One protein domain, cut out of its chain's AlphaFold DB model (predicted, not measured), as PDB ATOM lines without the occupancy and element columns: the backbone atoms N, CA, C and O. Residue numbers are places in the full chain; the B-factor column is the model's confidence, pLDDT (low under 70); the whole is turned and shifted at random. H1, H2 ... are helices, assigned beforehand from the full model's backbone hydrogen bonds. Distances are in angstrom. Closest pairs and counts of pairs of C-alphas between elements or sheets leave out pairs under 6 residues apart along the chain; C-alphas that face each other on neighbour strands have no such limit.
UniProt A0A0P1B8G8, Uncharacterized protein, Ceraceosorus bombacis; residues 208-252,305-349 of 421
ATOM      1  N   HIS A 208     138.092 145.564 102.703       89.56
ATOM      2  CA  HIS A 208     139.287 146.283 102.254       89.56
ATOM      3  C   HIS A 208     139.256 147.753 102.630       89.56
ATOM      4  O   HIS A 208     140.261 148.272 103.107       89.56
ATOM      5  N   HIS A 209     138.103 148.408 102.495       90.19
ATOM      6  CA  HIS A 209     137.953 149.795 102.932       90.19
ATOM      7  C   HIS A 209     138.155 149.924 104.438       90.19
ATOM      8  O   HIS A 209     138.878 150.802 104.894       90.19
ATOM      9  N   LEU A 210     137.617 148.992 105.227       90.94
ATOM     10  CA  LEU A 210     137.844 148.976 106.675       90.94
ATOM     11  C   LEU A 210     139.312 148.772 107.060       90.94
ATOM     12  O   LEU A 210     139.744 149.317 108.077       90.94
ATOM     13  N   LYS A 211     140.070 147.988 106.281       87.25
ATOM     14  CA  LYS A 211     141.523 147.837 106.455       87.25
ATOM     15  C   LYS A 211     142.264 149.120 106.063       87.25
ATOM     16  O   LYS A 211     143.125 149.558 106.811       87.25
ATOM     17  N   ALA A 212     141.887 149.767 104.961       87.50
ATOM     18  CA  ALA A 212     142.507 151.015 104.510       87.50
ATOM     19  C   ALA A 212     142.265 152.193 105.476       87.50
ATOM     20  O   ALA A 212     143.122 153.056 105.638       87.50
ATOM     21  N   LEU A 213     141.118 152.215 106.161       85.25
ATOM     22  CA  LEU A 213     140.760 153.255 107.134       85.25
ATOM     23  C   LEU A 213     141.351 153.025 108.538       85.25
ATOM     24  O   LEU A 213     141.103 153.813 109.455       85.25
ATOM     25  N   ALA A 214     142.082 151.930 108.762       73.19
ATOM     26  CA  ALA A 214     142.536 151.548 110.090       73.19
ATOM     27  C   ALA A 214     143.913 150.886 110.096       73.19
ATOM     28  O   ALA A 214     144.063 149.760 109.639       73.19
ATOM     29  N   VAL A 215     144.867 151.507 110.797       61.16
ATOM     30  CA  VAL A 215     146.158 150.872 111.118       61.16
ATOM     31  C   VAL A 215     145.955 149.597 111.951       61.16
ATOM     32  O   VAL A 215     146.599 148.582 111.710       61.16
ATOM     33  N   GLN A 216     145.022 149.612 112.916       70.00
ATOM     34  CA  GLN A 216     144.704 148.434 113.726       70.00
ATOM     35  C   GLN A 216     143.221 148.368 114.114       70.00
ATOM     36  O   GLN A 216     142.611 149.333 114.583       70.00
ATOM     37  N   GLN A 217     142.627 147.190 113.953       77.06
ATOM     38  CA  GLN A 217     141.314 146.850 114.496       77.06
ATOM     39  C   GLN A 217     141.523 146.304 115.915       77.06
ATOM     40  O   GLN A 217     142.305 145.367 116.090       77.06
ATOM     41  N   PHE A 218     140.858 146.867 116.936       76.31
ATOM     42  CA  PHE A 218     140.982 146.307 118.287       76.31
ATOM     43  C   PHE A 218     140.519 144.850 118.254       76.31
ATOM     44  O   PHE A 218     139.520 144.553 117.599       76.31
ATOM     45  N   ARG A 219     141.274 143.948 118.900       75.19
ATOM     46  CA  ARG A 219     141.017 142.493 118.920       75.19
ATOM     47  C   ARG A 219     140.185 142.046 120.116       75.19
ATOM     48  O   ARG A 219     139.425 141.093 119.974       75.19
ATOM     49  N   TRP A 220     140.248 142.787 121.213       79.38
ATOM     50  CA  TRP A 220     139.501 142.529 122.439       79.38
ATOM     51  C   TRP A 220     138.889 143.836 122.943       79.38
ATOM     52  O   TRP A 220     139.536 144.884 122.815       79.38
ATOM     53  N   PRO A 221     137.660 143.811 123.487       80.12
ATOM     54  CA  PRO A 221     137.136 144.972 124.183       80.12
ATOM     55  C   PRO A 221     138.048 145.290 125.373       80.12
ATOM     56  O   PRO A 221     138.659 144.411 125.982       80.12
ATOM     57  N   SER A 222     138.195 146.575 125.675       85.44
ATOM     58  CA  SER A 222     139.000 146.984 126.821       85.44
ATOM     59  C   SER A 222     138.271 146.692 128.125       85.44
ATOM     60  O   SER A 222     137.053 146.781 128.185       85.44
ATOM     61  N   LYS A 223     139.025 146.391 129.184       91.00
ATOM     62  CA  LYS A 223     138.455 146.255 130.531       91.00
ATOM     63  C   LYS A 223     138.197 147.607 131.202       91.00
ATOM     64  O   LYS A 223     137.368 147.673 132.092       91.00
ATOM     65  N   ILE A 224     138.877 148.672 130.769       94.12
ATOM     66  CA  ILE A 224     138.828 150.011 131.381       94.12
ATOM     67  C   ILE A 224     138.010 150.963 130.507       94.12
ATOM     68  O   ILE A 224     138.261 151.057 129.298       94.12
ATOM     69  N   LEU A 225     137.098 151.725 131.123       93.25
ATOM     70  CA  LEU A 225     136.161 152.604 130.424       93.25
ATOM     71  C   LEU A 225     136.859 153.626 129.522       93.25
ATOM     72  O   LEU A 225     136.442 153.805 128.379       93.25
ATOM     73  N   ARG A 226     137.948 154.258 129.979       94.94
ATOM     74  CA  ARG A 226     138.735 155.207 129.169       94.94
ATOM     75  C   ARG A 226     139.101 154.646 127.793       94.94
ATOM     76  O   ARG A 226     138.938 155.317 126.778       94.94
ATOM     77  N   ARG A 227     139.589 153.401 127.754       91.75
ATOM     78  CA  ARG A 227     139.960 152.730 126.499       91.75
ATOM     79  C   ARG A 227     138.720 152.304 125.708       91.75
ATOM     80  O   ARG A 227     138.735 152.380 124.486       91.75
ATOM     81  N   GLY A 228     137.634 151.934 126.389       93.12
ATOM     82  CA  GLY A 228     136.325 151.710 125.770       93.12
ATOM     83  C   GLY A 228     135.808 152.926 125.000       93.12
ATOM     84  O   GLY A 228     135.502 152.812 123.814       93.12
ATOM     85  N   LYS A 229     135.810 154.108 125.632       93.88
ATOM     86  CA  LYS A 229     135.468 155.393 124.997       93.88
ATOM     87  C   LYS A 229     136.369 155.687 123.793       93.88
ATOM     88  O   LYS A 229     135.878 156.098 122.745       93.88
ATOM     89  N   ALA A 230     137.675 155.425 123.905       92.50
ATOM     90  CA  ALA A 230     138.619 155.603 122.796       92.50
ATOM     91  C   ALA A 230     138.334 154.650 121.613       92.50
ATOM     92  O   ALA A 230     138.398 155.060 120.447       92.50
ATOM     93  N   ASN A 231     137.971 153.396 121.899       92.12
ATOM     94  CA  ASN A 231     137.547 152.429 120.886       92.12
ATOM     95  C   ASN A 231     136.254 152.880 120.202       92.12
ATOM     96  O   ASN A 231     136.211 152.910 118.974       92.12
ATOM     97  N   LEU A 232     135.243 153.308 120.968       93.75
ATOM     98  CA  LEU A 232     134.001 153.856 120.418       93.75
ATOM     99  C   LEU A 232     134.275 155.070 119.521       93.75
ATOM    100  O   LEU A 232     133.806 155.111 118.387       93.75
ATOM    101  N   GLY A 233     135.099 156.018 119.975       93.75
ATOM    102  CA  GLY A 233     135.510 157.171 119.169       93.75
ATOM    103  C   GLY A 233     136.210 156.769 117.865       93.75
ATOM    104  O   GLY A 233     135.999 157.386 116.824       93.75
ATOM    105  N   THR A 234     136.988 155.684 117.880       92.62
ATOM    106  CA  THR A 234     137.594 155.124 116.664       92.62
ATOM    107  C   THR A 234     136.545 154.540 115.716       92.62
ATOM    108  O   THR A 234     136.650 154.748 114.509       92.62
ATOM    109  N   LEU A 235     135.520 153.856 116.235       93.88
ATOM    110  CA  LEU A 235     134.408 153.354 115.419       93.88
ATOM    111  C   LEU A 235     133.594 154.503 114.801       93.88
ATOM    112  O   LEU A 235     133.359 154.468 113.596       93.88
ATOM    113  N   LYS A 236     133.279 155.558 115.569       95.62
ATOM    114  CA  LYS A 236     132.613 156.782 115.071       95.62
ATOM    115  C   LYS A 236     133.385 157.429 113.919       95.62
ATOM    116  O   LYS A 236     132.814 157.736 112.872       95.62
ATOM    117  N   ARG A 237     134.707 157.587 114.073       94.81
ATOM    118  CA  ARG A 237     135.570 158.133 113.009       94.81
ATOM    119  C   ARG A 237     135.511 157.293 111.736       94.81
ATOM    120  O   ARG A 237     135.385 157.855 110.652       94.81
ATOM    121  N   ARG A 238     135.562 155.964 111.862       93.56
ATOM    122  CA  ARG A 238     135.468 155.053 110.709       93.56
ATOM    123  C   ARG A 238     134.111 155.124 110.033       93.56
ATOM    124  O   ARG A 238     134.061 155.194 108.812       93.56
ATOM    125  N   HIS A 239     133.029 155.145 110.807       95.81
ATOM    126  CA  HIS A 239     131.684 155.347 110.273       95.81
ATOM    127  C   HIS A 239     131.602 156.645 109.464       95.81
ATOM    128  O   HIS A 239     131.213 156.610 108.301       95.81
ATOM    129  N   THR A 240     132.103 157.756 110.012       96.12
ATOM    130  CA  THR A 240     132.151 159.052 109.310       96.12
ATOM    131  C   THR A 240     132.975 158.982 108.018       96.12
ATOM    132  O   THR A 240     132.584 159.540 106.992       96.12
ATOM    133  N   GLN A 241     134.120 158.294 108.029       95.06
ATOM    134  CA  GLN A 241     134.942 158.100 106.830       95.06
ATOM    135  C   GLN A 241     134.219 157.263 105.765       95.06
ATOM    136  O   GLN A 241     134.241 157.633 104.593       95.06
ATOM    137  N   LEU A 242     133.524 156.192 106.162       94.44
ATOM    138  CA  LEU A 242     132.699 155.394 105.254       94.44
ATOM    139  C   LEU A 242     131.525 156.205 104.691       94.44
ATOM    140  O   LEU A 242     131.240 156.101 103.503       94.44
ATOM    141  N   GLN A 243     130.879 157.053 105.498       95.31
ATOM    142  CA  GLN A 243     129.840 157.964 105.012       95.31
ATOM    143  C   GLN A 243     130.382 158.904 103.931       95.31
ATOM    144  O   GLN A 243     129.743 159.074 102.898       95.31
ATOM    145  N   ARG A 244     131.561 159.503 104.149       94.94
ATOM    146  CA  ARG A 244     132.212 160.373 103.153       94.94
ATOM    147  C   ARG A 244     132.544 159.612 101.873       94.94
ATOM    148  O   ARG A 244     132.245 160.101 100.791       94.94
ATOM    149  N   LEU A 245     133.098 158.407 102.002       92.75
ATOM    150  CA  LEU A 245     133.405 157.542 100.866       92.75
ATOM    151  C   LEU A 245     132.149 157.238 100.034       92.75
ATOM    152  O   LEU A 245     132.161 157.446  98.828       92.75
ATOM    153  N   VAL A 246     131.053 156.827 100.679       92.38
ATOM    154  CA  VAL A 246     129.782 156.489 100.008       92.38
ATOM    155  C   VAL A 246     129.096 157.711  99.394       92.38
ATOM    156  O   VAL A 246     128.415 157.586  98.379       92.38
ATOM    157  N   ARG A 247     129.255 158.902  99.988       92.88
ATOM    158  CA  ARG A 247     128.756 160.156  99.399       92.88
ATOM    159  C   ARG A 247     129.479 160.499  98.097       92.88
ATOM    160  O   ARG A 247     128.830 160.978  97.176       92.88
ATOM    161  N   ASN A 248     130.787 160.255  98.037       91.50
ATOM    162  CA  ASN A 248     131.603 160.545  96.858       91.50
ATOM    163  C   ASN A 248     131.438 159.480  95.765       91.50
ATOM    164  O   ASN A 248     131.460 159.807  94.584       91.50
ATOM    165  N   ASP A 249     131.272 158.218  96.158       90.38
ATOM    166  CA  ASP A 249     131.045 157.091  95.258       90.38
ATOM    167  C   ASP A 249     130.075 156.097  95.913       90.38
ATOM    168  O   ASP A 249     130.423 155.348  96.831       90.38
ATOM    169  N   GLN A 250     128.836 156.064  95.413       85.69
ATOM    170  CA  GLN A 250     127.785 155.191  95.944       85.69
ATOM    171  C   GLN A 250     128.097 153.695  95.770       85.69
ATOM    172  O   GLN A 250     127.547 152.868  96.502       85.69
ATOM    173  N   GLN A 251     128.990 153.341  94.841       88.44
ATOM    174  CA  GLN A 251     129.417 151.969  94.565       88.44
ATOM    175  C   GLN A 251     130.701 151.591  95.313       88.44
ATOM    176  O   GLN A 251     131.146 150.446  95.237       88.44
ATOM    177  N   ALA A 252     131.286 152.509  96.091       88.50
ATOM    178  CA  ALA A 252     132.589 152.306  96.714       88.50
ATOM    179  C   ALA A 252     132.663 151.031  97.562       88.50
ATOM    180  O   ALA A 252     133.680 150.341  97.549       88.50
ATOM    181  N   SER A 305     124.739 150.286 100.933       94.00
ATOM    182  CA  SER A 305     125.651 151.079 101.770       94.00
ATOM    183  C   SER A 305     124.889 152.024 102.708       94.00
ATOM    184  O   SER A 305     125.254 152.192 103.869       94.00
ATOM    185  N   SER A 306     123.783 152.604 102.228       93.50
ATOM    186  CA  SER A 306     122.957 153.519 103.021       93.50
ATOM    187  C   SER A 306     122.260 152.826 104.199       93.50
ATOM    188  O   SER A 306     122.234 153.381 105.296       93.50
ATOM    189  N   ALA A 307     121.741 151.608 104.005       95.38
ATOM    190  CA  ALA A 307     121.104 150.835 105.068       95.38
ATOM    191  C   ALA A 307     122.112 150.444 106.154       95.38
ATOM    192  O   ALA A 307     121.828 150.612 107.338       95.38
ATOM    193  N   MET A 308     123.311 150.008 105.752       96.31
ATOM    194  CA  MET A 308     124.407 149.714 106.680       96.31
ATOM    195  C   MET A 308     124.759 150.935 107.542       96.31
ATOM    196  O   MET A 308     124.830 150.835 108.766       96.31
ATOM    197  N   LEU A 309     124.964 152.094 106.908       96.31
ATOM    198  CA  LEU A 309     125.347 153.323 107.605       96.31
ATOM    199  C   LEU A 309     124.251 153.809 108.562       96.31
ATOM    200  O   LEU A 309     124.582 154.213 109.676       96.31
ATOM    201  N   ARG A 310     122.973 153.737 108.157       96.62
ATOM    202  CA  ARG A 310     121.828 154.087 109.016       96.62
ATOM    203  C   ARG A 310     121.707 153.157 110.219       96.62
ATOM    204  O   ARG A 310     121.574 153.651 111.331       96.62
ATOM    205  N   GLN A 311     121.813 151.839 110.017       96.19
ATOM    206  CA  GLN A 311     121.780 150.878 111.123       96.19
ATOM    207  C   GLN A 311     122.852 151.212 112.162       96.19
ATOM    208  O   GLN A 311     122.581 151.187 113.358       96.19
ATOM    209  N   TRP A 312     124.071 151.525 111.722       97.31
ATOM    210  CA  TRP A 312     125.148 151.828 112.657       97.31
ATOM    211  C   TRP A 312     124.851 153.067 113.512       97.31
ATOM    212  O   TRP A 312     125.046 153.017 114.722       97.31
ATOM    213  N   THR A 313     124.326 154.138 112.905       97.44
ATOM    214  CA  THR A 313     123.900 155.347 113.631       97.44
ATOM    215  C   THR A 313     122.810 155.031 114.654       97.44
ATOM    216  O   THR A 313     122.944 155.415 115.810       97.44
ATOM    217  N   MET A 314     121.798 154.245 114.278       96.38
ATOM    218  CA  MET A 314     120.747 153.827 115.214       96.38
ATOM    219  C   MET A 314     121.305 153.033 116.402       96.38
ATOM    220  O   MET A 314     120.918 153.262 117.544       96.38
ATOM    221  N   LEU A 315     122.234 152.103 116.156       96.12
ATOM    222  CA  LEU A 315     122.864 151.311 117.219       96.12
ATOM    223  C   LEU A 315     123.716 152.178 118.154       96.12
ATOM    224  O   LEU A 315     123.754 151.944 119.361       96.12
ATOM    225  N   GLU A 316     124.415 153.174 117.612       96.56
ATOM    226  CA  GLU A 316     125.179 154.136 118.404       96.56
ATOM    227  C   GLU A 316     124.260 154.991 119.290       96.56
ATOM    228  O   GLU A 316     124.530 155.148 120.483       96.56
ATOM    229  N   GLU A 317     123.171 155.514 118.726       95.38
ATOM    230  CA  GLU A 317     122.164 156.294 119.450       95.38
ATOM    231  C   GLU A 317     121.522 155.466 120.563       95.38
ATOM    232  O   GLU A 317     121.424 155.940 121.693       95.38
ATOM    233  N   GLN A 318     121.179 154.206 120.291       94.75
ATOM    234  CA  GLN A 318     120.643 153.294 121.298       94.75
ATOM    235  C   GLN A 318     121.646 153.038 122.431       94.75
ATOM    236  O   GLN A 318     121.283 153.073 123.604       94.75
ATOM    237  N   ALA A 319     122.932 152.847 122.115       94.31
ATOM    238  CA  ALA A 319     123.963 152.705 123.142       94.31
ATOM    239  C   ALA A 319     124.076 153.962 124.024       94.31
ATOM    240  O   ALA A 319     124.294 153.852 125.231       94.31
ATOM    241  N   HIS A 320     123.905 155.150 123.435       92.94
ATOM    242  CA  HIS A 320     123.868 156.412 124.172       92.94
ATOM    243  C   HIS A 320     122.614 156.536 125.052       92.94
ATOM    244  O   HIS A 320     122.733 156.915 126.215       92.94
ATOM    245  N   GLN A 321     121.434 156.174 124.536       91.56
ATOM    246  CA  GLN A 321     120.172 156.189 125.289       91.56
ATOM    247  C   GLN A 321     120.206 155.254 126.505       91.56
ATOM    248  O   GLN A 321     119.714 155.612 127.568       91.56
ATOM    249  N   LEU A 322     120.868 154.102 126.385       90.44
ATOM    250  CA  LEU A 322     121.091 153.162 127.489       90.44
ATOM    251  C   LEU A 322     122.128 153.649 128.522       90.44
ATOM    252  O   LEU A 322     122.499 152.900 129.427       90.44
ATOM    253  N   GLY A 323     122.660 154.868 128.379       90.81
ATOM    254  CA  GLY A 323     123.659 155.430 129.288       90.81
ATOM    255  C   GLY A 323     124.997 154.682 129.275       90.81
ATOM    256  O   GLY A 323     125.785 154.790 130.221       90.81
ATOM    257  N   LEU A 324     125.275 153.912 128.217       91.69
ATOM    258  CA  LEU A 324     126.508 153.142 128.117       91.69
ATOM    259  C   LEU A 324     127.704 154.073 127.929       91.69
ATOM    260  O   LEU A 324     127.636 155.140 127.321       91.69
ATOM    261  N   PHE A 325     128.846 153.633 128.444       91.75
ATOM    262  CA  PHE A 325     130.112 154.350 128.400       91.75
ATOM    263  C   PHE A 325     130.144 155.674 129.187       91.75
ATOM    264  O   PHE A 325     131.077 156.460 129.009       91.75
ATOM    265  N   LEU A 326     129.195 155.918 130.096       88.75
ATOM    266  CA  LEU A 326     129.190 157.082 130.993       88.75
ATOM    267  C   LEU A 326     129.966 156.831 132.302       88.75
ATOM    268  O   LEU A 326     130.254 155.694 132.685       88.75
ATOM    269  N   GLY A 327     130.329 157.910 133.002       88.31
ATOM    270  CA  GLY A 327     131.020 157.862 134.299       88.31
ATOM    271  C   GLY A 327     132.551 157.985 134.240       88.31
ATOM    272  O   GLY A 327     133.133 158.336 133.202       88.31
ATOM    273  N   ARG A 328     133.188 157.726 135.396       88.06
ATOM    274  CA  ARG A 328     134.633 157.913 135.645       88.06
ATOM    275  C   ARG A 328     135.483 157.008 134.758       88.06
ATOM    276  O   ARG A 328     135.174 155.837 134.572       88.06
ATOM    277  N   ASN A 329     136.569 157.543 134.221       91.81
ATOM    278  CA  ASN A 329     137.370 156.894 133.182       91.81
ATOM    279  C   ASN A 329     138.103 155.630 133.660       91.81
ATOM    280  O   ASN A 329     138.397 154.744 132.854       91.81
ATOM    281  N   GLU A 330     138.375 155.552 134.955       92.94
ATOM    282  CA  GLU A 330     139.142 154.505 135.621       92.94
ATOM    283  C   GLU A 330     138.288 153.271 135.918       92.94
ATOM    284  O   GLU A 330     138.836 152.208 136.204       92.94
ATOM    285  N   ARG A 331     136.953 153.383 135.835       94.75
ATOM    286  CA  ARG A 331     136.072 152.254 136.134       94.75
ATOM    287  C   ARG A 331     136.242 151.128 135.122       94.75
ATOM    288  O   ARG A 331     136.547 151.346 133.943       94.75
ATOM    289  N   ASN A 332     135.925 149.923 135.577       94.44
ATOM    290  CA  ASN A 332     135.812 148.781 134.691       94.44
ATOM    291  C   ASN A 332     134.581 148.908 133.788       94.44
ATOM    292  O   ASN A 332     133.525 149.401 134.194       94.44
ATOM    293  N   MET A 333     134.732 148.452 132.550       93.69
ATOM    294  CA  MET A 333     133.629 148.301 131.614       93.69
ATOM    295  C   MET A 333     132.767 147.112 132.011       93.69
ATOM    296  O   MET A 333     133.290 146.026 132.280       93.69
ATOM    297  N   THR A 334     131.451 147.296 131.970       92.69
ATOM    298  CA  THR A 334     130.509 146.204 132.203       92.69
ATOM    299  C   THR A 334     130.560 145.194 131.046       92.69
ATOM    300  O   THR A 334     130.984 145.538 129.934       92.69
ATOM    301  N   PRO A 335     130.118 143.941 131.256       91.88
ATOM    302  CA  PRO A 335     130.019 142.959 130.176       91.88
ATOM    303  C   PRO A 335     129.159 143.442 128.998       91.88
ATOM    304  O   PRO A 335     129.520 143.214 127.844       91.88
ATOM    305  N   VAL A 336     128.071 144.168 129.281       92.12
ATOM    306  CA  VAL A 336     127.189 144.758 128.261       92.12
ATOM    307  C   VAL A 336     127.941 145.788 127.421       92.12
ATOM    308  O   VAL A 336     127.911 145.719 126.199       92.12
ATOM    309  N   GLU A 337     128.705 146.691 128.035       93.81
ATOM    310  CA  GLU A 337     129.487 147.692 127.295       93.81
ATOM    311  C   GLU A 337     130.566 147.060 126.409       93.81
ATOM    312  O   GLU A 337     130.808 147.499 125.281       93.81
ATOM    313  N   GLN A 338     131.223 146.012 126.909       93.06
ATOM    314  CA  GLN A 338     132.194 145.253 126.125       93.06
ATOM    315  C   GLN A 338     131.521 144.577 124.926       93.06
ATOM    316  O   GLN A 338     132.068 144.609 123.821       93.06
ATOM    317  N   LYS A 339     130.327 144.011 125.131       92.75
ATOM    318  CA  LYS A 339     129.517 143.387 124.084       92.75
ATOM    319  C   LYS A 339     129.058 144.395 123.029       92.75
ATOM    320  O   LYS A 339     129.272 144.156 121.845       92.75
ATOM    321  N   VAL A 340     128.541 145.548 123.449       94.31
ATOM    322  CA  VAL A 340     128.108 146.635 122.558       94.31
ATOM    323  C   VAL A 340     129.253 147.112 121.662       94.31
ATOM    324  O   VAL A 340     129.052 147.280 120.465       94.31
ATOM    325  N   LEU A 341     130.484 147.251 122.173       94.06
ATOM    326  CA  LEU A 341     131.633 147.592 121.316       94.06
ATOM    327  C   LEU A 341     131.922 146.536 120.244       94.06
ATOM    328  O   LEU A 341     132.321 146.879 119.129       94.06
ATOM    329  N   ILE A 342     131.770 145.256 120.587       93.81
ATOM    330  CA  ILE A 342     131.958 144.153 119.644       93.81
ATOM    331  C   ILE A 342     130.883 144.216 118.558       93.81
ATOM    332  O   ILE A 342     131.219 144.142 117.375       93.81
ATOM    333  N   ASP A 343     129.625 144.397 118.948       94.81
ATOM    334  CA  ASP A 343     128.501 144.450 118.018       94.81
ATOM    335  C   ASP A 343     128.551 145.706 117.134       94.81
ATOM    336  O   ASP A 343     128.337 145.606 115.931       94.81
ATOM    337  N   LEU A 344     128.944 146.870 117.666       95.31
ATOM    338  CA  LEU A 344     129.152 148.092 116.876       95.31
ATOM    339  C   LEU A 344     130.293 147.943 115.863       95.31
ATOM    340  O   LEU A 344     130.209 148.467 114.752       95.31
ATOM    341  N   GLN A 345     131.367 147.229 116.214       93.94
ATOM    342  CA  GLN A 345     132.428 146.903 115.260       93.94
ATOM    343  C   GLN A 345     131.917 145.937 114.177       93.94
ATOM    344  O   GLN A 345     132.239 146.108 112.999       93.94
ATOM    345  N   ASN A 346     131.084 144.963 114.551       95.19
ATOM    346  CA  ASN A 346     130.447 144.053 113.606       95.19
ATOM    347  C   ASN A 346     129.470 144.758 112.661       95.19
ATOM    348  O   ASN A 346     129.464 144.466 111.465       95.19
ATOM    349  N   ALA A 347     128.701 145.715 113.177       95.75
ATOM    350  CA  ALA A 347     127.744 146.515 112.425       95.75
ATOM    351  C   ALA A 347     128.409 147.394 111.350       95.75
ATOM    352  O   ALA A 347     127.765 147.706 110.354       95.75
ATOM    353  N   LEU A 348     129.698 147.740 111.500       94.31
ATOM    354  CA  LEU A 348     130.497 148.364 110.430       94.31
ATOM    355  C   LEU A 348     130.970 147.378 109.359       94.31
ATOM    356  O   LEU A 348     131.520 147.807 108.349       94.31
ATOM    357  N   GLY A 349     130.811 146.076 109.588       93.50
ATOM    358  CA  GLY A 349     131.291 145.024 108.703       93.50
ATOM    359  C   GLY A 349     132.663 144.491 109.082       93.50
ATOM    360  O   GLY A 349     133.445 144.158 108.202       93.50
TER     361      GLY A 349
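What this domain is: This is residues 208 to 252 and 305 to 349 of the 421 residues of an uncharacterized protein of Ceraceosorus bombacis (UniProt A0A0P1B8G8). Three helices, H2, H3 and H4, stand nearly side by side in an up-and-down bundle, their centres making a triangle, with the long H2 lying along the longest axis. The short H1 sits near H2, outside the bundle; residues 213 to 224 run from it to the first residue of H2, and residues 322 to 334 pass round one end of the bundle from H3 to H4. The printed part has 90 residues with four named helices, in the order H1, H2, H3, H4, and no named strand; the class is all helix. It is compact, with a radius of gyration of the C-alphas of 13.5 A, and only just elongated, spanning 42 by 28 by 16 A.

How they stand to each other: H2, residues 225 to 248, touches H3, residues 305 to 321, at a shallow tilt of 27 degrees, opposite ways. Their closest C-alphas are those of Gln 243 and Leu 309, 7.0 A apart; H2 touches H3 with residues 239 to 246 alone, and H3 touches H2 with residues 305 to 312 alone. H2 touches H4, residues 335 to 347, with residues 228 to 235 alone. These two run the same way at a shallow tilt of 16 degrees, and their closest C-alphas, of Leu 235 and Gln 345, are 6.7 A apart. H3 and H4 form a helical hairpin and touch, opposite ways at a shallow tilt of 15 degrees; their closest C-alphas, of Trp 312 and Ala 347, are 5.9 A apart. H1, residues 208 to 212, is close to H2 but not clearly touching, the closest C-alphas, of Leu 210 and Arg 238, being 7.7 A apart. H1 is apart from H3 and H4. In H1, H2, H3 and H4 every O i to N i+4 pair is within hydrogen-bond range.

Where its parts are: H2, 24 residues, is 34.8 A long, from C-alpha 225 at (136.161, 152.604, 130.424) to C-alpha 248 at (131.603, 160.545, 96.858). H3, 17 residues, is 24.7 A long, and H4, 13 residues, is 18.2 A long, ending at C-alpha 347 at (127.744, 146.515, 112.425). H1, 5 residues, measures 6.2 A and begins at C-alpha 208 at (139.287, 146.283, 102.254).

The domain as a whole: The two C-alphas farthest apart, of Gln 251 and Glu 330, are 42.3 A apart. Residues 253 to 304 are cut out, and C-alphas 252 and 305 are 8.7 A apart across the cut. The links H1 to H2, 12 residues, and H3 to H4, 13 residues, are long. The mean pLDDT of the printed part is 91.3, and residue 215 is under 70.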